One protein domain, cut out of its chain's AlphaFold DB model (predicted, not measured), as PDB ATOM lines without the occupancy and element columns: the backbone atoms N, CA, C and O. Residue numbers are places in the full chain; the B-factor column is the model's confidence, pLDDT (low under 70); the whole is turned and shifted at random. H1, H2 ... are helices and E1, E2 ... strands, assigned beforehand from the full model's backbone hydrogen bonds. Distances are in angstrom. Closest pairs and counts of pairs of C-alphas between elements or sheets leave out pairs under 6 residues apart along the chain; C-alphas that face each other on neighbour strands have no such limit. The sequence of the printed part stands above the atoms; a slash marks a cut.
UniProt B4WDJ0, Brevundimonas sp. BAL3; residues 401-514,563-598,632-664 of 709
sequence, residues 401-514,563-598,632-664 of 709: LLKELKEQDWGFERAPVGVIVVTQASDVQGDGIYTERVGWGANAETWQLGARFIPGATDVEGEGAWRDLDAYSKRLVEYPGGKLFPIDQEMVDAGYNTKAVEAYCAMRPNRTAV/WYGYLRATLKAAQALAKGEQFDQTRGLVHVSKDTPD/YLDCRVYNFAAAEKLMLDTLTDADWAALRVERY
ATOM      1  N   LEU A 401      66.601 188.214 -93.047       81.62
ATOM      2  CA  LEU A 401      65.586 188.853 -93.889       81.62
ATOM      3  C   LEU A 401      65.548 190.376 -93.700       81.62
ATOM      4  O   LEU A 401      65.243 191.109 -94.634       81.62
ATOM      5  N   LEU A 402      65.864 190.881 -92.502       84.62
ATOM      6  CA  LEU A 402      65.956 192.325 -92.265       84.62
ATOM      7  C   LEU A 402      67.162 192.960 -92.972       84.62
ATOM      8  O   LEU A 402      67.067 194.114 -93.388       84.62
ATOM      9  N   LYS A 403      68.280 192.237 -93.144       85.62
ATOM     10  CA  LYS A 403      69.455 192.739 -93.884       85.62
ATOM     11  C   LYS A 403      69.140 192.982 -95.360       85.62
ATOM     12  O   LYS A 403      69.723 193.883 -95.963       85.62
ATOM     13  N   GLU A 404      68.204 192.224 -95.929       85.12
ATOM     14  CA  GLU A 404      67.741 192.407 -97.310       85.12
ATOM     15  C   GLU A 404      66.971 193.725 -97.507       85.12
ATOM     16  O   GLU A 404      66.865 194.208 -98.632       85.12
ATOM     17  N   LEU A 405      66.496 194.352 -96.421       84.50
ATOM     18  CA  LEU A 405      65.781 195.634 -96.442       84.50
ATOM     19  C   LEU A 405      66.706 196.863 -96.473       84.50
ATOM     20  O   LEU A 405      66.234 197.982 -96.291       84.50
ATOM     21  N   LYS A 406      68.022 196.690 -96.652       86.19
ATOM     22  CA  LYS A 406      68.969 197.815 -96.725       86.19
ATOM     23  C   LYS A 406      68.691 198.684 -97.964       86.19
ATOM     24  O   LYS A 406      68.899 198.270 -99.105       86.19
ATOM     25  N   GLU A 407      68.298 199.926 -97.724       82.56
ATOM     26  CA  GLU A 407      67.951 200.946 -98.714       82.56
ATOM     27  C   GLU A 407      69.127 201.913 -98.987       82.56
ATOM     28  O   GLU A 407      70.104 201.990 -98.235       82.56
ATOM     29  N   GLN A 408      69.063 202.630-100.115       65.50
ATOM     30  CA  GLN A 408      70.069 203.622-100.531       65.50
ATOM     31  C   GLN A 408      69.726 205.017 -99.988       65.50
ATOM     32  O   GLN A 408      68.581 205.274 -99.650       65.50
ATOM     33  N   ASP A 409      70.710 205.926 -99.971       64.81
ATOM     34  CA  ASP A 409      70.507 207.390 -99.942       64.81
ATOM     35  C   ASP A 409      70.531 208.131 -98.587       64.81
ATOM     36  O   ASP A 409      70.311 209.345 -98.565       64.81
ATOM     37  N   TRP A 410      70.888 207.489 -97.464       81.81
ATOM     38  CA  TRP A 410      71.095 208.214 -96.195       81.81
ATOM     39  C   TRP A 410      72.080 207.572 -95.213       81.81
ATOM     40  O   TRP A 410      72.453 206.406 -95.339       81.81
ATOM     41  N   GLY A 411      72.462 208.347 -94.192       73.06
ATOM     42  CA  GLY A 411      73.372 207.920 -93.132       73.06
ATOM     43  C   GLY A 411      73.404 208.896 -91.953       73.06
ATOM     44  O   GLY A 411      72.543 209.760 -91.807       73.06
ATOM     45  N   PHE A 412      74.428 208.779 -91.111       74.44
ATOM     46  CA  PHE A 412      74.513 209.436 -89.798       74.44
ATOM     47  C   PHE A 412      74.294 210.960 -89.785       74.44
ATOM     48  O   PHE A 412      73.793 211.506 -88.796       74.44
ATOM     49  N   GLU A 413      74.715 211.643 -90.848       85.12
ATOM     50  CA  GLU A 413      74.746 213.108 -90.960       85.12
ATOM     51  C   GLU A 413      73.708 213.640 -91.957       85.12
ATOM     52  O   GLU A 413      73.580 214.851 -92.110       85.12
ATOM     53  N   ARG A 414      72.937 212.760 -92.610       88.56
ATOM     54  CA  ARG A 414      71.973 213.146 -93.645       88.56
ATOM     55  C   ARG A 414      70.665 212.388 -93.487       88.56
ATOM     56  O   ARG A 414      70.642 211.165 -93.583       88.56
ATOM     57  N   ALA A 415      69.582 213.122 -93.269       90.19
ATOM     58  CA  ALA A 415      68.241 212.579 -93.154       90.19
ATOM     59  C   ALA A 415      67.595 212.417 -94.547       90.19
ATOM     60  O   ALA A 415      67.612 213.369 -95.334       90.19
ATOM     61  N   PRO A 416      67.004 211.249 -94.865       90.56
ATOM     62  CA  PRO A 416      66.242 211.064 -96.093       90.56
ATOM     63  C   PRO A 416      64.890 211.791 -96.030       90.56
ATOM     64  O   PRO A 416      64.443 212.257 -94.976       90.56
ATOM     65  N   VAL A 417      64.209 211.852 -97.177       89.19
ATOM     66  CA  VAL A 417      62.809 212.290 -97.247       89.19
ATOM     67  C   VAL A 417      61.948 211.365 -96.382       89.19
ATOM     68  O   VAL A 417      62.065 210.149 -96.463       89.19
ATOM     69  N   GLY A 418      61.088 211.952 -95.553       90.00
ATOM     70  CA  GLY A 418      60.253 211.263 -94.565       90.00
ATOM     71  C   GLY A 418      60.623 211.613 -93.120       90.00
ATOM     72  O   GLY A 418      59.731 211.870 -92.311       90.00
ATOM     73  N   VAL A 419      61.920 211.743 -92.817       93.44
ATOM     74  CA  VAL A 419      62.412 212.083 -91.470       93.44
ATOM     75  C   VAL A 419      62.111 213.540 -91.131       93.44
ATOM     76  O   VAL A 419      62.389 214.429 -91.932       93.44
ATOM     77  N   ILE A 420      61.572 213.793 -89.939       94.06
ATOM     78  CA  ILE A 420      61.222 215.132 -89.429       94.06
ATOM     79  C   ILE A 420      61.855 215.390 -88.051       94.06
ATOM     80  O   ILE A 420      62.222 216.524 -87.749       94.06
ATOM     81  N   VAL A 421      62.003 214.353 -87.225       95.69
ATOM     82  CA  VAL A 421      62.620 214.427 -85.890       95.69
ATOM     83  C   VAL A 421      63.748 213.407 -85.806       95.69
ATOM     84  O   VAL A 421      63.609 212.304 -86.329       95.69
ATOM     85  N   VAL A 422      64.858 213.738 -85.145       96.25
ATOM     86  CA  VAL A 422      65.989 212.817 -84.947       96.25
ATOM     87  C   VAL A 422      66.291 212.647 -83.467       96.25
ATOM     88  O   VAL A 422      66.614 213.605 -82.765       96.25
ATOM     89  N   THR A 423      66.261 211.402 -83.004       97.12
ATOM     90  CA  THR A 423      66.652 211.025 -81.644       97.12
ATOM     91  C   THR A 423      67.940 210.214 -81.651       97.12
ATOM     92  O   THR A 423      68.336 209.636 -82.668       97.12
ATOM     93  N   GLN A 424      68.603 210.168 -80.500       96.75
ATOM     94  CA  GLN A 424      69.726 209.275 -80.268       96.75
ATOM     95  C   GLN A 424      69.565 208.568 -78.925       96.75
ATOM     96  O   GLN A 424      69.111 209.162 -77.949       96.75
ATOM     97  N   ALA A 425      69.971 207.310 -78.863       97.38
ATOM     98  CA  ALA A 425      70.019 206.559 -77.624       97.38
ATOM     99  C   ALA A 425      71.369 205.880 -77.446       97.38
ATOM    100  O   ALA A 425      72.012 205.527 -78.436       97.38
ATOM    101  N   SER A 426      71.773 205.698 -76.191       97.00
ATOM    102  CA  SER A 426      73.046 205.074 -75.849       97.00
ATOM    103  C   SER A 426      72.913 204.089 -74.685       97.00
ATOM    104  O   SER A 426      72.348 204.441 -73.649       97.00
ATOM    105  N   ASP A 427      73.470 202.890 -74.855       96.19
ATOM    106  CA  ASP A 427      73.602 201.843 -73.836       96.19
ATOM    107  C   ASP A 427      75.066 201.743 -73.377       96.19
ATOM    108  O   ASP A 427      75.987 201.629 -74.193       96.19
ATOM    109  N   VAL A 428      75.289 201.838 -72.065       94.19
ATOM    110  CA  VAL A 428      76.618 202.007 -71.460       94.19
ATOM    111  C   VAL A 428      77.116 200.675 -70.913       94.19
ATOM    112  O   VAL A 428      76.504 200.094 -70.021       94.19
ATOM    113  N   GLN A 429      78.274 200.231 -71.395       93.00
ATOM    114  CA  GLN A 429      78.954 199.013 -70.954       93.00
ATOM    115  C   GLN A 429      80.322 199.349 -70.339       93.00
ATOM    116  O   GLN A 429      80.779 200.494 -70.363       93.00
ATOM    117  N   GLY A 430      80.986 198.364 -69.729       87.31
ATOM    118  CA  GLY A 430      82.290 198.578 -69.081       87.31
ATOM    119  C   GLY A 430      83.430 198.880 -70.059       87.31
ATOM    120  O   GLY A 430      84.384 199.570 -69.705       87.31
ATOM    121  N   ASP A 431      83.326 198.370 -71.283       90.31
ATOM    122  CA  ASP A 431      84.323 198.448 -72.351       90.31
ATOM    123  C   ASP A 431      83.995 199.490 -73.436       90.31
ATOM    124  O   ASP A 431      84.818 199.738 -74.324       90.31
ATOM    125  N   GLY A 432      82.819 200.119 -73.366       93.75
ATOM    126  CA  GLY A 432      82.409 201.163 -74.296       93.75
ATOM    127  C   GLY A 432      80.922 201.496 -74.233       93.75
ATOM    128  O   GLY A 432      80.215 201.129 -73.297       93.75
ATOM    129  N   ILE A 433      80.447 202.225 -75.241       96.69
ATOM    130  CA  ILE A 433      79.065 202.706 -75.339       96.69
ATOM    131  C   ILE A 433      78.500 202.343 -76.710       96.69
ATOM    132  O   ILE A 433      79.026 202.769 -77.739       96.69
ATOM    133  N   TYR A 434      77.403 201.594 -76.733       96.88
ATOM    134  CA  TYR A 434      76.611 201.393 -77.945       96.88
ATOM    135  C   TYR A 434      75.717 202.608 -78.145       96.88
ATOM    136  O   TYR A 434      75.084 203.062 -77.199       96.88
ATOM    137  N   THR A 435      75.659 203.156 -79.357       95.75
ATOM    138  CA  THR A 435      74.786 204.291 -79.667       95.75
ATOM    139  C   THR A 435      74.051 204.097 -80.984       95.75
ATOM    140  O   THR A 435      74.599 203.574 -81.959       95.75
ATOM    141  N   GLU A 436      72.793 204.527 -81.012       95.69
ATOM    142  CA  GLU A 436      71.886 204.405 -82.148       95.69
ATOM    143  C   GLU A 436      71.161 205.731 -82.401       95.69
ATOM    144  O   GLU A 436      70.531 206.288 -81.498       95.69
ATOM    145  N   ARG A 437      71.211 206.213 -83.646       94.88
ATOM    146  CA  ARG A 437      70.516 207.413 -84.118       94.88
ATOM    147  C   ARG A 437      69.347 207.031 -85.022       94.88
ATOM    148  O   ARG A 437      69.527 206.314 -86.008       94.88
ATOM    149  N   VAL A 438      68.167 207.559 -84.708       95.94
ATOM    150  CA  VAL A 438      66.900 207.205 -85.360       95.94
ATOM    151  C   VAL A 438      66.187 208.461 -85.843       95.94
ATOM    152  O   VAL A 438      66.018 209.419 -85.090       95.94
ATOM    153  N   GLY A 439      65.769 208.453 -87.106       95.44
ATOM    154  CA  GLY A 439      64.864 209.445 -87.675       95.44
ATOM    155  C   GLY A 439      63.410 209.006 -87.519       95.44
ATOM    156  O   GLY A 439      63.109 207.824 -87.664       95.44
ATOM    157  N   TRP A 440      62.516 209.952 -87.256       95.75
ATOM    158  CA  TRP A 440      61.084 209.735 -87.051       95.75
ATOM    159  C   TRP A 440      60.272 210.566 -88.037       95.75
ATOM    160  O   TRP A 440      60.551 211.754 -88.241       95.75
ATOM    161  N   GLY A 441      59.253 209.937 -88.611       92.75
ATOM    162  CA  GLY A 441      58.229 210.568 -89.433       92.75
ATOM    163  C   GLY A 441      56.838 210.392 -88.831       92.75
ATOM    164  O   GLY A 441      56.664 209.869 -87.725       92.75
ATOM    165  N   ALA A 442      55.829 210.824 -89.587       88.69
ATOM    166  CA  ALA A 442      54.435 210.590 -89.232       88.69
ATOM    167  C   ALA A 442      54.136 209.080 -89.141       88.69
ATOM    168  O   ALA A 442      54.868 208.243 -89.665       88.69
ATOM    169  N   ASN A 443      53.051 208.717 -88.454       86.44
ATOM    170  CA  ASN A 443      52.622 207.325 -88.288       86.44
ATOM    171  C   ASN A 443      53.669 206.369 -87.676       86.44
ATOM    172  O   ASN A 443      53.677 205.171 -87.966       86.44
ATOM    173  N   ALA A 444      54.537 206.868 -86.793       87.94
ATOM    174  CA  ALA A 444      55.595 206.072 -86.161       87.94
ATOM    175  C   ALA A 444      56.522 205.359 -87.167       87.94
ATOM    176  O   ALA A 444      57.095 204.317 -86.850       87.94
ATOM    177  N   GLU A 445      56.642 205.901 -88.377       91.94
ATOM    178  CA  GLU A 445      57.625 205.470 -89.362       91.94
ATOM    179  C   GLU A 445      59.023 205.903 -88.909       91.94
ATOM    180  O   GLU A 445      59.208 207.014 -88.395       91.94
ATOM    181  N   THR A 446      60.000 205.005 -89.043       94.44
ATOM    182  CA  THR A 446      61.350 205.213 -88.510       94.44
ATOM    183  C   THR A 446      62.427 204.916 -89.536       94.44
ATOM    184  O   THR A 446      62.315 203.970 -90.308       94.44
ATOM    185  N   TRP A 447      63.512 205.686 -89.486       94.06
ATOM    186  CA  TRP A 447      64.708 205.490 -90.297       94.06
ATOM    187  C   TRP A 447      65.887 205.196 -89.392       94.06
ATOM    188  O   TRP A 447      66.225 205.990 -88.509       94.06
ATOM    189  N   GLN A 448      66.544 204.066 -89.629       93.81
ATOM    190  CA  GLN A 448      67.828 203.781 -89.020       93.81
ATOM    191  C   GLN A 448      68.895 204.640 -89.705       93.81
ATOM    192  O   GLN A 448      69.318 204.345 -90.824       93.81
ATOM    193  N   LEU A 449      69.280 205.735 -89.041       91.75
ATOM    194  CA  LEU A 449      70.269 206.692 -89.550       91.75
ATOM    195  C   LEU A 449      71.693 206.251 -89.219       91.75
ATOM    196  O   LEU A 449      72.617 206.546 -89.974       91.75
ATOM    197  N   GLY A 450      71.867 205.516 -88.119       89.25
ATOM    198  CA  GLY A 450      73.074 204.738 -87.909       89.25
ATOM    199  C   GLY A 450      73.261 204.200 -86.492       89.25
ATOM    200  O   GLY A 450      72.651 204.666 -85.532       89.25
ATOM    201  N   ALA A 451      74.137 203.203 -86.381       92.81
ATOM    202  CA  ALA A 451      74.492 202.513 -85.147       92.81
ATOM    203  C   ALA A 451      76.012 202.341 -85.062       92.81
ATOM    204  O   ALA A 451      76.670 202.108 -86.081       92.81
ATOM    205  N   ARG A 452      76.580 202.495 -83.863       92.38
ATOM    206  CA  ARG A 452      78.016 202.307 -83.632       92.38
ATOM    207  C   ARG A 452      78.319 201.953 -82.178       92.38
ATOM    208  O   ARG A 452      77.699 202.492 -81.266       92.38
ATOM    209  N   PHE A 453      79.350 201.136 -81.981       95.12
ATOM    210  CA  PHE A 453      80.013 200.954 -80.694       95.12
ATOM    211  C   PHE A 453      81.199 201.920 -80.550       95.12
ATOM    212  O   PHE A 453      82.070 201.984 -81.423       95.12
ATOM    213  N   ILE A 454      81.224 202.689 -79.462       94.31
ATOM    214  CA  ILE A 454      82.297 203.620 -79.099       94.31
ATOM    215  C   ILE A 454      83.147 202.953 -78.009       94.31
ATOM    216  O   ILE A 454      82.704 202.901 -76.860       94.31
ATOM    217  N   PRO A 455      84.344 202.432 -78.332       93.75
ATOM    218  CA  PRO A 455      85.180 201.741 -77.359       93.75
ATOM    219  C   PRO A 455      85.829 202.724 -76.381       93.75
ATOM    220  O   PRO A 455      86.237 203.823 -76.760       93.75
ATOM    221  N   GLY A 456      85.995 202.303 -75.131       91.75
ATOM    222  CA  GLY A 456      86.704 203.071 -74.112       91.75
ATOM    223  C   GLY A 456      86.129 202.857 -72.718       91.75
ATOM    224  O   GLY A 456      84.995 202.421 -72.558       91.75
ATOM    225  N   ALA A 457      86.916 203.192 -71.697       89.19
ATOM    226  CA  ALA A 457      86.447 203.133 -70.320       89.19
ATOM    227  C   ALA A 457      85.287 204.123 -70.098       89.19
ATOM    228  O   ALA A 457      85.286 205.226 -70.656       89.19
ATOM    229  N   THR A 458      84.305 203.710 -69.296       89.31
ATOM    230  CA  THR A 458      83.089 204.485 -68.989       89.31
ATOM    231  C   THR A 458      82.969 204.847 -67.506       89.31
ATOM    232  O   THR A 458      81.953 205.412 -67.097       89.31
ATOM    233  N   ASP A 459      83.981 204.517 -66.699       83.94
ATOM    234  CA  ASP A 459      84.028 204.673 -65.239       83.94
ATOM    235  C   ASP A 459      84.380 206.096 -64.776       83.94
ATOM    236  O   ASP A 459      83.975 206.503 -63.686       83.94
ATOM    237  N   VAL A 460      85.094 206.862 -65.605       79.31
ATOM    238  CA  VAL A 460      85.482 208.254 -65.334       79.31
ATOM    239  C   VAL A 460      84.584 209.232 -66.096       79.31
ATOM    240  O   VAL A 460      84.389 209.119 -67.306       79.31
ATOM    241  N   GLU A 461      84.038 210.221 -65.387       81.19
ATOM    242  CA  GLU A 461      83.127 211.227 -65.946       81.19
ATOM    243  C   GLU A 461      83.818 212.070 -67.035       81.19
ATOM    244  O   GLU A 461      84.841 212.704 -66.789       81.19
ATOM    245  N   GLY A 462      83.248 212.108 -68.244       75.25
ATOM    246  CA  GLY A 462      83.727 212.967 -69.340       75.25
ATOM    247  C   GLY A 462      85.011 212.507 -70.044       75.25
ATOM    248  O   GLY A 462      85.420 213.138 -71.020       75.25
ATOM    249  N   GLU A 463      85.620 211.403 -69.609       81.56
ATOM    250  CA  GLU A 463      86.811 210.806 -70.222       81.56
ATOM    251  C   GLU A 463      86.474 209.519 -70.998       81.56
ATOM    252  O   GLU A 463      85.337 209.045 -71.005       81.56
ATOM    253  N   GLY A 464      87.456 208.964 -71.715       86.94
ATOM    254  CA  GLY A 464      87.288 207.715 -72.461       86.94
ATOM    255  C   GLY A 464      86.178 207.789 -73.514       86.94
ATOM    256  O   GLY A 464      86.161 208.703 -74.346       86.94
ATOM    257  N   ALA A 465      85.245 206.835 -73.465       91.12
ATOM    258  CA  ALA A 465      84.151 206.734 -74.433       91.12
ATOM    259  C   ALA A 465      83.183 207.935 -74.373       91.12
ATOM    260  O   ALA A 465      82.559 208.274 -75.380       91.12
ATOM    261  N   TRP A 466      83.092 208.635 -73.232       92.25
ATOM    262  CA  TRP A 466      82.198 209.786 -73.051       92.25
ATOM    263  C   TRP A 466      82.569 210.985 -73.923       92.25
ATOM    264  O   TRP A 466      81.687 211.652 -74.463       92.25
ATOM    265  N   ARG A 467      83.870 211.251 -74.095       91.00
ATOM    266  CA  ARG A 467      84.363 212.336 -74.958       91.00
ATOM    267  C   ARG A 467      83.969 212.097 -76.413       91.00
ATOM    268  O   ARG A 467      83.538 213.019 -77.107       91.00
ATOM    269  N   ASP A 468      84.128 210.860 -76.866       91.06
ATOM    270  CA  ASP A 468      83.873 210.485 -78.252       91.06
ATOM    271  C   ASP A 468      82.360 210.408 -78.522       91.06
ATOM    272  O   ASP A 468      81.910 210.860 -79.578       91.06
ATOM    273  N   LEU A 469      81.562 209.969 -77.536       93.38
ATOM    274  CA  LEU A 469      80.103 210.088 -77.571       93.38
ATOM    275  C   LEU A 469      79.662 211.558 -77.646       93.38
ATOM    276  O   LEU A 469      78.852 211.904 -78.499       93.38
ATOM    277  N   ASP A 470      80.230 212.448 -76.828       92.50
ATOM    278  CA  ASP A 470      79.893 213.878 -76.851       92.50
ATOM    279  C   ASP A 470      80.194 214.518 -78.215       92.50
ATOM    280  O   ASP A 470      79.381 215.278 -78.749       92.50
ATOM    281  N   ALA A 471      81.346 214.190 -78.808       90.31
ATOM    282  CA  ALA A 471      81.707 214.625 -80.154       90.31
ATOM    283  C   ALA A 471      80.748 214.066 -81.219       90.31
ATOM    284  O   ALA A 471      80.411 214.762 -82.178       90.31
ATOM    285  N   TYR A 472      80.285 212.829 -81.045       87.94
ATOM    286  CA  TYR A 472      79.346 212.167 -81.945       87.94
ATOM    287  C   TYR A 472      77.927 212.764 -81.867       87.94
ATOM    288  O   TYR A 472      77.344 213.110 -82.900       87.94
ATOM    289  N   SER A 473      77.397 212.991 -80.663       90.12
ATOM    290  CA  SER A 473      76.067 213.580 -80.430       90.12
ATOM    291  C   SER A 473      75.968 215.052 -80.844       90.12
ATOM    292  O   SER A 473      74.873 215.566 -81.057       90.12
ATOM    293  N   LYS A 474      77.106 215.752 -80.975       89.88
ATOM    294  CA  LYS A 474      77.172 217.143 -81.461       89.88
ATOM    295  C   LYS A 474      77.029 217.290 -82.972       89.88
ATOM    296  O   LYS A 474      76.799 218.407 -83.433       89.88
ATOM    297  N   ARG A 475      77.208 216.212 -83.737       89.06
ATOM    298  CA  ARG A 475      77.141 216.271 -85.201       89.06
ATOM    299  C   ARG A 475      75.735 216.647 -85.645       89.06
ATOM    300  O   ARG A 475      74.766 216.020 -85.216       89.06
ATOM    301  N   LEU A 476      75.650 217.663 -86.498       91.62
ATOM    302  CA  LEU A 476      74.390 218.121 -87.067       91.62
ATOM    303  C   LEU A 476      73.906 217.143 -88.144       91.62
ATOM    304  O   LEU A 476      74.705 216.429 -88.747       91.62
ATOM    305  N   VAL A 477      72.599 217.133 -88.374       91.88
ATOM    306  CA  VAL A 477      71.942 216.350 -89.419       91.88
ATOM    307  C   VAL A 477      71.445 217.296 -90.505       91.88
ATOM    308  O   VAL A 477      70.718 218.250 -90.217       91.88
ATOM    309  N   GLU A 478      71.851 217.037 -91.745       92.50
ATOM    310  CA  GLU A 478      71.375 217.707 -92.952       92.50
ATOM    311  C   GLU A 478      70.035 217.110 -93.386       92.50
ATOM    312  O   GLU A 478      69.924 215.901 -93.586       92.50
ATOM    313  N   TYR A 479      69.019 217.952 -93.545       92.94
ATOM    314  CA  TYR A 479      67.695 217.560 -94.042       92.94
ATOM    315  C   TYR A 479      67.556 217.806 -95.559       92.94
ATOM    316  O   TYR A 479      68.368 218.543 -96.118       92.94
ATOM    317  N   PRO A 480      66.513 217.280 -96.242       88.25
ATOM    318  CA  PRO A 480      66.313 217.411 -97.698       88.25
ATOM    319  C   PRO A 480      66.298 218.834 -98.310       88.25
ATOM    320  O   PRO A 480      66.284 218.960 -99.531       88.25
ATOM    321  N   GLY A 481      66.344 219.906 -97.506       84.44
ATOM    322  CA  GLY A 481      66.548 221.301 -97.945       84.44
ATOM    323  C   GLY A 481      67.979 221.849 -97.767       84.44
ATOM    324  O   GLY A 481      68.236 223.020 -98.047       84.44
ATOM    325  N   GLY A 482      68.918 221.034 -97.274       87.50
ATOM    326  CA  GLY A 482      70.313 221.409 -96.993       87.50
ATOM    327  C   GLY A 482      70.536 222.123 -95.653       87.50
ATOM    328  O   GLY A 482      71.658 222.524 -95.344       87.50
ATOM    329  N   LYS A 483      69.482 222.311 -94.853       90.56
ATOM    330  CA  LYS A 483      69.556 222.925 -93.522       90.56
ATOM    331  C   LYS A 483      70.055 221.916 -92.485       90.56
ATOM    332  O   LYS A 483      69.666 220.747 -92.510       90.56
ATOM    333  N   LEU A 484      70.906 222.380 -91.571       91.94
ATOM    334  CA  LEU A 484      71.536 221.552 -90.538       91.94
ATOM    335  C   LEU A 484      70.836 221.739 -89.186       91.94
ATOM    336  O   LEU A 484      70.636 222.872 -88.747       91.94
ATOM    337  N   PHE A 485      70.514 220.648 -88.495       92.25
ATOM    338  CA  PHE A 485      69.914 220.688 -87.155       92.25
ATOM    339  C   PHE A 485      70.655 219.776 -86.169       92.25
ATOM    340  O   PHE A 485      71.168 218.734 -86.575       92.25
ATOM    341  N   PRO A 486      70.720 220.130 -84.872       93.00
ATOM    342  CA  PRO A 486      71.152 219.188 -83.843       93.00
ATOM    343  C   PRO A 486      70.117 218.068 -83.663       93.00
ATOM    344  O   PRO A 486      68.967 218.201 -84.084       93.00
ATOM    345  N   ILE A 487      70.518 216.985 -82.995       94.69
ATOM    346  CA  ILE A 487      69.580 215.950 -82.542       94.69
ATOM    347  C   ILE A 487      68.574 216.533 -81.537       94.69
ATOM    348  O   ILE A 487      68.937 217.334 -80.668       94.69
ATOM    349  N   ASP A 488      67.318 216.112 -81.641       96.06
ATOM    350  CA  ASP A 488      66.207 216.670 -80.866       96.06
ATOM    351  C   ASP A 488      66.208 216.175 -79.421       96.06
ATOM    352  O   ASP A 488      66.006 216.953 -78.488       96.06
ATOM    353  N   GLN A 489      66.491 214.886 -79.220       96.56
ATOM    354  CA  GLN A 489      66.560 214.275 -77.896       96.56
ATOM    355  C   GLN A 489      67.566 213.122 -77.874       96.56
ATOM    356  O   GLN A 489      67.548 212.245 -78.736       96.56
ATOM    357  N   GLU A 490      68.406 213.109 -76.843       96.69
ATOM    358  CA  GLU A 490      69.325 212.020 -76.523       96.69
ATOM    359  C   GLU A 490      68.909 211.350 -75.203       96.69
ATOM    360  O   GLU A 490      68.619 212.037 -74.215       96.69
ATOM    361  N   MET A 491      68.852 210.018 -75.189       96.44
ATOM    362  CA  MET A 491      68.556 209.193 -74.012       96.44
ATOM    363  C   MET A 491      69.749 208.289 -73.705       96.44
ATOM    364  O   MET A 491      70.260 207.625 -74.603       96.44
ATOM    365  N   VAL A 492      70.202 208.244 -72.456       95.88
ATOM    366  CA  VAL A 492      71.363 207.428 -72.061       95.88
ATOM    367  C   VAL A 492      70.983 206.511 -70.907       95.88
ATOM    368  O   VAL A 492      70.434 206.985 -69.907       95.88
ATOM    369  N   ASP A 493      71.267 205.215 -71.050       94.69
ATOM    370  CA  ASP A 493      71.013 204.236 -69.996       94.69
ATOM    371  C   ASP A 493      71.895 204.516 -68.777       94.69
ATOM    372  O   ASP A 493      73.123 204.532 -68.850       94.69
ATOM    373  N   ALA A 494      71.243 204.740 -67.643       91.38
ATOM    374  CA  ALA A 494      71.867 205.000 -66.359       91.38
ATOM    375  C   ALA A 494      71.961 203.745 -65.473       91.38
ATOM    376  O   ALA A 494      72.385 203.840 -64.317       91.38
ATOM    377  N   GLY A 495      71.579 202.570 -65.993       84.69
ATOM    378  CA  GLY A 495      71.680 201.273 -65.320       84.69
ATOM    379  C   GLY A 495      73.116 200.847 -64.991       84.69
ATOM    380  O   GLY A 495      73.322 200.100 -64.033       84.69
ATOM    381  N   TYR A 496      74.101 201.371 -65.722       84.62
ATOM    382  CA  TYR A 496      75.531 201.161 -65.499       84.62
ATOM    383  C   TYR A 496      76.264 202.510 -65.412       84.62
ATOM    384  O   TYR A 496      75.928 203.444 -66.130       84.62
ATOM    385  N   ASN A 497      77.240 202.645 -64.503       86.75
ATOM    386  CA  ASN A 497      77.985 203.896 -64.254       86.75
ATOM    387  C   ASN A 497      77.100 205.157 -64.123       86.75
ATOM    388  O   ASN A 497      77.410 206.223 -64.656       86.75
ATOM    389  N   THR A 498      76.018 205.050 -63.341       88.50
ATOM    390  CA  THR A 498      74.958 206.065 -63.180       88.50
ATOM    391  C   THR A 498      75.465 207.500 -62.995       88.50
ATOM    392  O   THR A 498      74.949 208.410 -63.632       88.50
ATOM    393  N   LYS A 499      76.497 207.726 -62.167       87.50
ATOM    394  CA  LYS A 499      77.041 209.078 -61.926       87.50
ATOM    395  C   LYS A 499      77.645 209.710 -63.184       87.50
ATOM    396  O   LYS A 499      77.383 210.875 -63.461       87.50
ATOM    397  N   ALA A 500      78.387 208.931 -63.973       88.88
ATOM    398  CA  ALA A 500      78.971 209.402 -65.225       88.88
ATOM    399  C   ALA A 500      77.893 209.705 -66.272       88.88
ATOM    400  O   ALA A 500      77.971 210.722 -66.962       88.88
ATOM    401  N   VAL A 501      76.841 208.881 -66.320       90.31
ATOM    402  CA  VAL A 501      75.669 209.103 -67.179       90.31
ATOM    403  C   VAL A 501      74.944 210.395 -66.799       90.31
ATOM    404  O   VAL A 501      74.628 211.207 -67.670       90.31
ATOM    405  N   GLU A 502      74.700 210.618 -65.504       90.19
ATOM    406  CA  GLU A 502      74.066 211.837 -64.993       90.19
ATOM    407  C   GLU A 502      74.906 213.083 -65.307       90.19
ATOM    408  O   GLU A 502      74.360 214.074 -65.797       90.19
ATOM    409  N   ALA A 503      76.226 213.020 -65.102       89.94
ATOM    410  CA  ALA A 503      77.150 214.104 -65.426       89.94
ATOM    411  C   ALA A 503      77.149 214.434 -66.929       89.94
ATOM    412  O   ALA A 503      77.029 215.602 -67.300       89.94
ATOM    413  N   TYR A 504      77.206 213.419 -67.800       91.81
ATOM    414  CA  TYR A 504      77.125 213.589 -69.254       91.81
ATOM    415  C   TYR A 504      75.786 214.200 -69.696       91.81
ATOM    416  O   TYR A 504      75.752 215.110 -70.535       91.81
ATOM    417  N   CYS A 505      74.679 213.730 -69.112       91.62
ATOM    418  CA  CYS A 505      73.350 214.250 -69.417       91.62
ATOM    419  C   CYS A 505      73.170 215.697 -68.943       91.62
ATOM    420  O   CYS A 505      72.559 216.496 -69.645       91.62
ATOM    421  N   ALA A 506      73.752 216.079 -67.804       90.44
ATOM    422  CA  ALA A 506      73.671 217.445 -67.287       90.44
ATOM    423  C   ALA A 506      74.363 218.490 -68.187       90.44
ATOM    424  O   ALA A 506      74.059 219.679 -68.088       90.44
ATOM    425  N   MET A 507      75.259 218.070 -69.089       89.38
ATOM    426  CA  MET A 507      75.970 218.980 -69.996       89.38
ATOM    427  C   MET A 507      75.057 219.644 -71.036       89.38
ATOM    428  O   MET A 507      75.439 220.677 -71.592       89.38
ATOM    429  N   ARG A 508      73.890 219.061 -71.355       88.38
ATOM    430  CA  ARG A 508      72.973 219.600 -72.373       88.38
ATOM    431  C   ARG A 508      71.502 219.372 -72.020       88.38
ATOM    432  O   ARG A 508      71.143 218.282 -71.592       88.38
ATOM    433  N   PRO A 509      70.615 220.345 -72.294       88.94
ATOM    434  CA  PRO A 509      69.195 220.232 -71.950       88.94
ATOM    435  C   PRO A 509      68.448 219.152 -72.748       88.94
ATOM    436  O   PRO A 509      67.422 218.658 -72.290       88.94
ATOM    437  N   ASN A 510      68.952 218.771 -73.925       91.94
ATOM    438  CA  ASN A 510      68.368 217.728 -74.767       91.94
ATOM    439  C   ASN A 510      68.885 216.316 -74.433       91.94
ATOM    440  O   ASN A 510      68.610 215.388 -75.186       91.94
ATOM    441  N   ARG A 511      69.610 216.125 -73.323       93.94
ATOM    442  CA  ARG A 511      70.071 214.812 -72.846       93.94
ATOM    443  C   ARG A 511      69.318 214.388 -71.598       93.94
ATOM    444  O   ARG A 511      69.032 215.204 -70.725       93.94
ATOM    445  N   THR A 512      69.011 213.101 -71.498       93.62
ATOM    446  CA  THR A 512      68.274 212.560 -70.354       93.62
ATOM    447  C   THR A 512      68.811 211.195 -69.956       93.62
ATOM    448  O   THR A 512      68.897 210.294 -70.785       93.62
ATOM    449  N   ALA A 513      69.103 211.041 -68.668       93.25
ATOM    450  CA  ALA A 513      69.416 209.756 -68.064       93.25
ATOM    451  C   ALA A 513      68.120 208.962 -67.833       93.25
ATOM    452  O   ALA A 513      67.161 209.494 -67.259       93.25
ATOM    453  N   VAL A 514      68.085 207.706 -68.277       93.19
ATOM    454  CA  VAL A 514      66.910 206.822 -68.191       93.19
ATOM    455  C   VAL A 514      67.269 205.474 -67.577       93.19
ATOM    456  O   VAL A 514      68.413 205.045 -67.641       93.19
ATOM    457  N   TRP A 563      58.110 197.320 -81.198       92.50
ATOM    458  CA  TRP A 563      59.253 197.279 -82.112       92.50
ATOM    459  C   TRP A 563      59.263 196.008 -82.968       92.50
ATOM    460  O   TRP A 563      59.350 196.064 -84.193       92.50
ATOM    461  N   TYR A 564      59.062 194.844 -82.348       87.00
ATOM    462  CA  TYR A 564      58.987 193.574 -83.075       87.00
ATOM    463  C   TYR A 564      57.725 193.470 -83.944       87.00
ATOM    464  O   TYR A 564      57.693 192.733 -84.930       87.00
ATOM    465  N   GLY A 565      56.651 194.180 -83.589       81.19
ATOM    466  CA  GLY A 565      55.494 194.380 -84.460       81.19
ATOM    467  C   GLY A 565      55.860 195.150 -85.731       81.19
ATOM    468  O   GLY A 565      55.520 194.698 -86.822       81.19
ATOM    469  N   TYR A 566      56.600 196.250 -85.588       89.12
ATOM    470  CA  TYR A 566      57.035 197.121 -86.688       89.12
ATOM    471  C   TYR A 566      57.978 196.408 -87.657       89.12
ATOM    472  O   TYR A 566      57.747 196.415 -88.865       89.12
ATOM    473  N   LEU A 567      58.968 195.675 -87.141       90.38
ATOM    474  CA  LEU A 567      59.868 194.877 -87.978       90.38
ATOM    475  C   LEU A 567      59.118 193.801 -88.785       90.38
ATOM    476  O   LEU A 567      59.352 193.637 -89.981       90.38
ATOM    477  N   ARG A 568      58.158 193.098 -88.166       85.06
ATOM    478  CA  ARG A 568      57.331 192.103 -88.874       85.06
ATOM    479  C   ARG A 568      56.427 192.738 -89.925       85.06
ATOM    480  O   ARG A 568      56.237 192.148 -90.985       85.06
ATOM    481  N   ALA A 569      55.845 193.898 -89.631       83.19
ATOM    482  CA  ALA A 569      55.025 194.631 -90.589       83.19
ATOM    483  C   ALA A 569      55.859 195.088 -91.795       83.19
ATOM    484  O   ALA A 569      55.432 194.904 -92.930       83.19
ATOM    485  N   THR A 570      57.074 195.577 -91.546       88.31
ATOM    486  CA  THR A 570      58.019 196.009 -92.584       88.31
ATOM    487  C   THR A 570      58.425 194.849 -93.497       88.31
ATOM    488  O   THR A 570      58.346 194.971 -94.716       88.31
ATOM    489  N   LEU A 571      58.763 193.681 -92.935       86.75
ATOM    490  CA  LEU A 571      59.068 192.483 -93.730       86.75
ATOM    491  C   LEU A 571      57.894 192.063 -94.624       86.75
ATOM    492  O   LEU A 571      58.087 191.738 -95.793       86.75
ATOM    493  N   LYS A 572      56.666 192.101 -94.093       83.44
ATOM    494  CA  LYS A 572      55.461 191.815 -94.884       83.44
ATOM    495  C   LYS A 572      55.257 192.832 -96.005       83.44
ATOM    496  O   LYS A 572      54.911 192.426 -97.110       83.44
ATOM    497  N   ALA A 573      55.499 194.115 -95.732       82.62
ATOM    498  CA  ALA A 573      55.408 195.181 -96.726       82.62
ATOM    499  C   ALA A 573      56.374 194.939 -97.890       82.62
ATOM    500  O   ALA A 573      55.965 194.948 -99.048       82.62
ATOM    501  N   ALA A 574      57.636 194.645 -97.574       83.00
ATOM    502  CA  ALA A 574      58.664 194.367 -98.570       83.00
ATOM    503  C   ALA A 574      58.329 193.127 -99.413       83.00
ATOM    504  O   ALA A 574      58.449 193.153-100.636       83.00
ATOM    505  N   GLN A 575      57.839 192.058 -98.777       81.56
ATOM    506  CA  GLN A 575      57.424 190.837 -99.471       81.56
ATOM    507  C   GLN A 575      56.223 191.056-100.399       81.56
ATOM    508  O   GLN A 575      56.203 190.510-101.500       81.56
ATOM    509  N   ALA A 576      55.226 191.833 -99.969       81.62
ATOM    510  CA  ALA A 576      54.070 192.181-100.793       81.62
ATOM    511  C   ALA A 576      54.491 193.045-101.993       81.62
ATOM    512  O   ALA A 576      54.140 192.736-103.133       81.62
ATOM    513  N   LEU A 577      55.337 194.054-101.760       82.19
ATOM    514  CA  LEU A 577      55.862 194.918-102.818       82.19
ATOM    515  C   LEU A 577      56.677 194.126-103.852       82.19
ATOM    516  O   LEU A 577      56.497 194.320-105.053       82.19
ATOM    517  N   ALA A 578      57.512 193.181-103.407       80.06
ATOM    518  CA  ALA A 578      58.276 192.297-104.291       80.06
ATOM    519  C   ALA A 578      57.384 191.403-105.176       80.06
ATOM    520  O   ALA A 578      57.797 190.994-106.260       80.06
ATOM    521  N   LYS A 579      56.151 191.121-104.736       80.56
ATOM    522  CA  LYS A 579      55.135 190.370-105.492       80.56
ATOM    523  C   LYS A 579      54.237 191.260-106.359       80.56
ATOM    524  O   LYS A 579      53.363 190.742-107.048       80.56
ATOM    525  N   GLY A 580      54.440 192.580-106.342       80.81
ATOM    526  CA  GLY A 580      53.576 193.546-107.026       80.81
ATOM    527  C   GLY A 580      52.200 193.713-106.370       80.81
ATOM    528  O   GLY A 580      51.275 194.210-107.008       80.81
ATOM    529  N   GLU A 581      52.048 193.286-105.115       82.12
ATOM    530  CA  GLU A 581      50.812 193.416-104.350       82.12
ATOM    531  C   GLU A 581      50.748 194.787-103.662       82.12
ATOM    532  O   GLU A 581      51.758 195.340-103.222       82.12
ATOM    533  N   GLN A 582      49.538 195.337-103.539       70.50
ATOM    534  CA  GLN A 582      49.311 196.524-102.721       70.50
ATOM    535  C   GLN A 582      49.320 196.132-101.244       70.50
ATOM    536  O   GLN A 582      48.565 195.260-100.819       70.50
ATOM    537  N   PHE A 583      50.155 196.806-100.459       69.44
ATOM    538  CA  PHE A 583      50.216 196.622 -99.017       69.44
ATOM    539  C   PHE A 583      49.663 197.862 -98.317       69.44
ATOM    540  O   PHE A 583      50.270 198.929 -98.362       69.44
ATOM    541  N   ASP A 584      48.499 197.717 -97.688       61.62
ATOM    542  CA  ASP A 584      47.846 198.788 -96.934       61.62
ATOM    543  C   ASP A 584      48.246 198.698 -95.456       61.62
ATOM    544  O   ASP A 584      47.553 198.114 -94.624       61.62
ATOM    545  N   GLN A 585      49.433 199.216 -95.141       65.56
ATOM    546  CA  GLN A 585      49.882 199.404 -93.765       65.56
ATOM    547  C   GLN A 585      50.276 200.855 -93.580       65.56
ATOM    548  O   GLN A 585      51.186 201.363 -94.227       65.56
ATOM    549  N   THR A 586      49.611 201.504 -92.637       64.56
ATOM    550  CA  THR A 586      49.715 202.948 -92.453       64.56
ATOM    551  C   THR A 586      50.615 203.354 -91.295       64.56
ATOM    552  O   THR A 586      50.800 204.546 -91.110       64.56
ATOM    553  N   ARG A 587      51.160 202.412 -90.500       80.31
ATOM    554  CA  ARG A 587      51.898 202.720 -89.259       80.31
ATOM    555  C   ARG A 587      53.070 201.776 -88.987       80.31
ATOM    556  O   ARG A 587      52.905 200.556 -89.085       80.31
ATOM    557  N   GLY A 588      54.187 202.339 -88.517       84.69
ATOM    558  CA  GLY A 588      55.302 201.584 -87.936       84.69
ATOM    559  C   GLY A 588      56.237 200.924 -88.946       84.69
ATOM    560  O   GLY A 588      56.734 199.832 -88.676       84.69
ATOM    561  N   LEU A 589      56.435 201.530 -90.119       89.69
ATOM    562  CA  LEU A 589      57.424 201.054 -91.087       89.69
ATOM    563  C   LEU A 589      58.845 201.426 -90.637       89.69
ATOM    564  O   LEU A 589      59.066 202.456 -89.993       89.69
ATOM    565  N   VAL A 590      59.800 200.543 -90.926       92.94
ATOM    566  CA  VAL A 590      61.205 200.688 -90.530       92.94
ATOM    567  C   VAL A 590      62.086 200.670 -91.770       92.94
ATOM    568  O   VAL A 590      62.216 199.645 -92.429       92.94
ATOM    569  N   HIS A 591      62.742 201.789 -92.040       91.94
ATOM    570  CA  HIS A 591      63.701 201.941 -93.127       91.94
ATOM    571  C   HIS A 591      65.120 201.762 -92.608       91.94
ATOM    572  O   HIS A 591      65.476 202.298 -91.552       91.94
ATOM    573  N   VAL A 592      65.957 201.041 -93.353       91.88
ATOM    574  CA  VAL A 592      67.310 200.696 -92.903       91.88
ATOM    575  C   VAL A 592      68.361 201.157 -93.904       91.88
ATOM    576  O   VAL A 592      68.312 200.777 -95.065       91.88
ATOM    577  N   SER A 593      69.343 201.949 -93.459       88.06
ATOM    578  CA  SER A 593      70.459 202.372 -94.319       88.06
ATOM    579  C   SER A 593      71.386 201.199 -94.653       88.06
ATOM    580  O   SER A 593      71.648 200.346 -93.796       88.06
ATOM    581  N   LYS A 594      71.982 201.218 -95.852       83.94
ATOM    582  CA  LYS A 594      73.112 200.354 -96.235       83.94
ATOM    583  C   LYS A 594      74.290 200.375 -95.259       83.94
ATOM    584  O   LYS A 594      74.929 199.337 -95.093       83.94
ATOM    585  N   ASP A 595      74.543 201.504 -94.601       84.31
ATOM    586  CA  ASP A 595      75.667 201.669 -93.670       84.31
ATOM    587  C   ASP A 595      75.393 201.061 -92.283       84.31
ATOM    588  O   ASP A 595      76.250 201.105 -91.396       84.31
ATOM    589  N   THR A 596      74.200 200.495 -92.072       89.19
ATOM    590  CA  THR A 596      73.850 199.820 -90.819       89.19
ATOM    591  C   THR A 596      74.720 198.568 -90.650       89.19
ATOM    592  O   THR A 596      74.704 197.701 -91.538       89.19
ATOM    593  N   PRO A 597      75.476 198.454 -89.541       89.50
ATOM    594  CA  PRO A 597      76.390 197.340 -89.338       89.50
ATOM    595  C   PRO A 597      75.617 196.037 -89.091       89.50
ATOM    596  O   PRO A 597      74.469 196.052 -88.651       89.50
ATOM    597  N   ASP A 598      76.223 194.895 -89.417       87.81
ATOM    598  CA  ASP A 598      75.510 193.610 -89.403       87.81
ATOM    599  C   ASP A 598      75.148 193.139 -87.985       87.81
ATOM    600  O   ASP A 598      74.090 192.539 -87.782       87.81
ATOM    601  N   TYR A 632      71.918 197.117 -78.946       96.75
ATOM    602  CA  TYR A 632      71.168 197.951 -79.895       96.75
ATOM    603  C   TYR A 632      69.642 197.831 -79.753       96.75
ATOM    604  O   TYR A 632      68.935 198.784 -80.078       96.75
ATOM    605  N   LEU A 633      69.113 196.711 -79.240       96.31
ATOM    606  CA  LEU A 633      67.687 196.606 -78.905       96.31
ATOM    607  C   LEU A 633      67.337 197.548 -77.751       96.31
ATOM    608  O   LEU A 633      66.313 198.229 -77.807       96.31
ATOM    609  N   ASP A 634      68.184 197.617 -76.727       95.56
ATOM    610  CA  ASP A 634      67.967 198.525 -75.604       95.56
ATOM    611  C   ASP A 634      68.125 199.995 -76.049       95.56
ATOM    612  O   ASP A 634      67.264 200.820 -75.734       95.56
ATOM    613  N   CYS A 635      69.099 200.313 -76.917       96.81
ATOM    614  CA  CYS A 635      69.169 201.625 -77.585       96.81
ATOM    615  C   CYS A 635      67.861 201.958 -78.325       96.81
ATOM    616  O   CYS A 635      67.300 203.042 -78.151       96.81
ATOM    617  N   ARG A 636      67.318 201.010 -79.096       96.81
ATOM    618  CA  ARG A 636      66.057 201.204 -79.819       96.81
ATOM    619  C   ARG A 636      64.899 201.494 -78.875       96.81
ATOM    620  O   ARG A 636      64.101 202.393 -79.141       96.81
ATOM    621  N   VAL A 637      64.820 200.778 -77.756       96.31
ATOM    622  CA  VAL A 637      63.807 201.010 -76.719       96.31
ATOM    623  C   VAL A 637      63.914 202.424 -76.145       96.31
ATOM    624  O   VAL A 637      62.902 203.111 -75.992       96.31
ATOM    625  N   TYR A 638      65.127 202.905 -75.881       97.06
ATOM    626  CA  TYR A 638      65.337 204.264 -75.388       97.06
ATOM    627  C   TYR A 638      65.085 205.342 -76.453       97.06
ATOM    628  O   TYR A 638      64.635 206.433 -76.108       97.06
ATOM    629  N   ASN A 639      65.256 205.040 -77.743       97.19
ATOM    630  CA  ASN A 639      64.809 205.917 -78.829       97.19
ATOM    631  C   ASN A 639      63.272 206.065 -78.844       97.19
ATOM    632  O   ASN A 639      62.772 207.176 -79.016       97.19
ATOM    633  N   PHE A 640      62.504 205.003 -78.570       95.00
ATOM    634  CA  PHE A 640      61.050 205.129 -78.359       95.00
ATOM    635  C   PHE A 640      60.713 205.994 -77.139       95.00
ATOM    636  O   PHE A 640      59.793 206.804 -77.195       95.00
ATOM    637  N   ALA A 641      61.479 205.877 -76.053       93.81
ATOM    638  CA  ALA A 641      61.317 206.760 -74.899       93.81
ATOM    639  C   ALA A 641      61.650 208.229 -75.231       93.81
ATOM    640  O   ALA A 641      61.013 209.140 -74.701       93.81
ATOM    641  N   ALA A 642      62.616 208.476 -76.123       95.19
ATOM    642  CA  ALA A 642      62.919 209.807 -76.646       95.19
ATOM    643  C   ALA A 642      61.746 210.381 -77.453       95.19
ATOM    644  O   ALA A 642      61.359 211.527 -77.224       95.19
ATOM    645  N   ALA A 643      61.144 209.575 -78.331       93.31
ATOM    646  CA  ALA A 643      59.943 209.950 -79.077       93.31
ATOM    647  C   ALA A 643      58.756 210.265 -78.147       93.31
ATOM    648  O   ALA A 643      58.092 211.285 -78.324       93.31
ATOM    649  N   GLU A 644      58.545 209.454 -77.106       91.69
ATOM    650  CA  GLU A 644      57.518 209.692 -76.082       91.69
ATOM    651  C   GLU A 644      57.775 211.001 -75.315       91.69
ATOM    652  O   GLU A 644      56.862 211.785 -75.067       91.69
ATOM    653  N   LYS A 645      59.039 211.296 -74.971       91.69
ATOM    654  CA  LYS A 645      59.408 212.557 -74.302       91.69
ATOM    655  C   LYS A 645      59.095 213.784 -75.160       91.69
ATOM    656  O   LYS A 645      58.727 214.823 -74.609       91.69
ATOM    657  N   LEU A 646      59.260 213.657 -76.473       92.31
ATOM    658  CA  LEU A 646      58.918 214.680 -77.460       92.31
ATOM    659  C   LEU A 646      57.416 214.696 -77.801       92.31
ATOM    660  O   LEU A 646      56.986 215.571 -78.545       92.31
ATOM    661  N   MET A 647      56.628 213.769 -77.239       90.88
ATOM    662  CA  MET A 647      55.181 213.629 -77.441       90.88
ATOM    663  C   MET A 647      54.799 213.491 -78.925       90.88
ATOM    664  O   MET A 647      53.780 214.023 -79.368       90.88
ATOM    665  N   LEU A 648      55.629 212.786 -79.708       89.31
ATOM    666  CA  LEU A 648      55.444 212.653 -81.162       89.31
ATOM    667  C   LEU A 648      54.122 211.969 -81.548       89.31
ATOM    668  O   LEU A 648      53.595 212.210 -82.630       89.31
ATOM    669  N   ASP A 649      53.583 211.123 -80.675       81.44
ATOM    670  CA  ASP A 649      52.302 210.434 -80.839       81.44
ATOM    671  C   ASP A 649      51.082 211.354 -80.652       81.44
ATOM    672  O   ASP A 649      49.987 211.012 -81.097       81.44
ATOM    673  N   THR A 650      51.274 212.521 -80.026       86.31
ATOM    674  CA  THR A 650      50.226 213.532 -79.814       86.31
ATOM    675  C   THR A 650      50.136 214.561 -80.943       86.31
ATOM    676  O   THR A 650      49.166 215.318 -80.998       86.31
ATOM    677  N   LEU A 651      51.130 214.599 -81.839       89.25
ATOM    678  CA  LEU A 651      51.185 215.542 -82.953       89.25
ATOM    679  C   LEU A 651      50.094 215.243 -83.985       89.25
ATOM    680  O   LEU A 651      49.929 214.104 -84.429       89.25
ATOM    681  N   THR A 652      49.377 216.284 -84.405       89.94
ATOM    682  CA  THR A 652      48.391 216.197 -85.486       89.94
ATOM    683  C   THR A 652      49.066 216.224 -86.860       89.94
ATOM    684  O   THR A 652      50.226 216.619 -86.995       89.94
ATOM    685  N   ASP A 653      48.334 215.874 -87.922       87.56
ATOM    686  CA  ASP A 653      48.848 215.962 -89.298       87.56
ATOM    687  C   ASP A 653      49.307 217.384 -89.668       87.56
ATOM    688  O   ASP A 653      50.275 217.561 -90.411       87.56
ATOM    689  N   ALA A 654      48.643 218.409 -89.118       89.75
ATOM    690  CA  ALA A 654      49.028 219.804 -89.302       89.75
ATOM    691  C   ALA A 654      50.356 220.132 -88.599       89.75
ATOM    692  O   ALA A 654      51.189 220.831 -89.177       89.75
ATOM    693  N   ASP A 655      50.585 219.588 -87.400       91.62
ATOM    694  CA  ASP A 655      51.840 219.773 -86.662       91.62
ATOM    695  C   ASP A 655      53.008 219.097 -87.389       91.62
ATOM    696  O   ASP A 655      54.065 219.703 -87.586       91.62
ATOM    697  N   TRP A 656      52.803 217.867 -87.878       91.12
ATOM    698  CA  TRP A 656      53.785 217.166 -88.709       91.12
ATOM    699  C   TRP A 656      54.107 217.932 -89.994       91.12
ATOM    700  O   TRP A 656      55.274 218.020 -90.384       91.12
ATOM    701  N   ALA A 657      53.099 218.512 -90.648       90.12
ATOM    702  CA  ALA A 657      53.301 219.339 -91.833       90.12
ATOM    703  C   ALA A 657      54.099 220.616 -91.516       90.12
ATOM    704  O   ALA A 657      55.015 220.956 -92.266       90.12
ATOM    705  N   ALA A 658      53.807 221.290 -90.400       91.19
ATOM    706  CA  ALA A 658      54.531 222.486 -89.973       91.19
ATOM    707  C   ALA A 658      56.008 222.185 -89.668       91.19
ATOM    708  O   ALA A 658      56.897 222.869 -90.183       91.19
ATOM    709  N   LEU A 659      56.284 221.112 -88.919       91.75
ATOM    710  CA  LEU A 659      57.651 220.657 -88.655       91.75
ATOM    711  C   LEU A 659      58.377 220.283 -89.951       91.75
ATOM    712  O   LEU A 659      59.541 220.634 -90.130       91.75
ATOM    713  N   ARG A 660      57.699 219.617 -90.894       92.00
ATOM    714  CA  ARG A 660      58.286 219.292 -92.201       92.00
ATOM    715  C   ARG A 660      58.707 220.551 -92.961       92.00
ATOM    716  O   ARG A 660      59.804 220.565 -93.513       92.00
ATOM    717  N   VAL A 661      57.882 221.602 -92.966       90.94
ATOM    718  CA  VAL A 661      58.226 222.888 -93.601       90.94
ATOM    719  C   VAL A 661      59.479 223.496 -92.972       90.94
ATOM    720  O   VAL A 661      60.367 223.944 -93.694       90.94
ATOM    721  N   GLU A 662      59.593 223.476 -91.644       91.12
ATOM    722  CA  GLU A 662      60.765 224.016 -90.947       91.12
ATOM    723  C   GLU A 662      62.044 223.219 -91.245       91.12
ATOM    724  O   GLU A 662      63.103 223.804 -91.513       91.12
ATOM    725  N   ARG A 663      61.949 221.886 -91.192       91.12
ATOM    726  CA  ARG A 663      63.090 220.981 -91.371       91.12
ATOM    727  C   ARG A 663      63.585 220.970 -92.808       91.12
ATOM    728  O   ARG A 663      64.788 220.883 -93.029       91.12
ATOM    729  N   TYR A 664      62.673 221.048 -93.779       92.31
ATOM    730  CA  TYR A 664      63.000 220.938 -95.208       92.31
ATOM    731  C   TYR A 664      63.180 222.316 -95.852       92.31
ATOM    732  O   TYR A 664      63.314 222.419 -97.071       92.31
TER     733      TYR A 664
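This is residues 401 to 514, 563 to 598 and 632 to 664 of the 709 residues of a protein of Brevundimonas sp. BAL3 (UniProt B4WDJ0). A twisted sheet of six strands forms the core, with H4 slanting over one face and H1 and H2 running along the strands on the other face. H3 only grazes the sheet by its edge strand E6, and H5 is set off from the sheet and from the other helices. The 183 printed residues include five named helices and six named strands, in the order E1 E2 E3 H1 E4 H2 E5 H3 E6 H4 H5; the sheet is mixed, in the order E5 E4 E1 E2 E3 E6, and the class is mixed, helices and strands. The whole is compact, with a radius of gyration of the C-alphas of 16.7 A, and its outline, 54 by 36 by 28 A, is only just elongated.

Residues 401 to 420 hold no named element; in them, residues 406 to 407 pair in parallel with residues 592 to 593 of E6, residues 590 to 593. E1, residues 421 to 428, E2, residues 432 to 440, and E3, residues 446 to 455, form a meander, each strand the antiparallel neighbour of the one before. E1 and E2 are a hairpin at 162 degrees, with N 425 and O 436 2.9 A apart. E2 and E3 are a hairpin at 167 degrees, with N 435 and O 452 2.9 A apart. H1, residues 465 to 473, is on the sheet at a height of 8.1 A, along the strands at 5 degrees to E1 on the local plane; the C-alphas of Gly 432 in E2 and Ala 465 are the closest of those two elements, 5.8 A apart. E4, residues 489 to 493, is parallel to E1 at 16 degrees, with N 424 and O 489 2.9 A apart. E3, H1 and E4 are a split strand-helix-strand unit, two strands running the same way with E1 and E2 between them, and its crossover is right-handed. H2, residues 498 to 506, is on the same face as H1 at a height of 8.1 A, and its closest C-alphas to E5, residues 511 to 514, are those of Cys 505 and Arg 511, 4.8 A apart. E4, H2 and E5 are a strand-helix-strand unit, two parallel neighbour strands with a helix between, with a right-handed crossover; N 512 and O 490 are 2.9 A apart. H3, residues 563 to 578, only grazes the sheet with residues 563 to 571. E6 is the parallel neighbour of E3 at 52 degrees, with N 591 and O 446 2.8 A apart. H4, residues 632 to 645, is on the opposite face from H1 and H2, giving three layers, helices on both faces of a sheet; its height is 6.6 A, it runs slantwise at 47 degrees to E1 on the local plane, and its closest C-alpha pair with E1 is Ala 425 and Cys 635, 5.0 A. H5, residues 653 to 663, is apart from H4 and only just not on the sheet, with 4 pairs of C-alphas within 10 A. In H1, H2, H3, H4 and H5 every O i to N i+4 pair is within hydrogen-bond range.

E1 begins at C-alpha 421, (62.620, 214.427, -85.890), and is 23.6 A long. E2 is 26.3 A and E3 26.5 A long. H3 is 22.8 A, H4 19.6 A and H5 15.2 A long, and H5 ends at C-alpha 663, (63.090, 220.981, -91.371).

The C-alphas farthest apart are those of Val 460 and Gly 580, 54.5 A. Residues 515 to 562 are not printed, with 18.5 A between C-alphas 514 and 563; residues 599 to 631 are not printed, with 11.3 A between C-alphas 598 and 632. The links H1 to E4 and H3 to E6 are long. The mean pLDDT of the printed part is 89.1, and residues 408 to 409 and 583 to 586 are under 70.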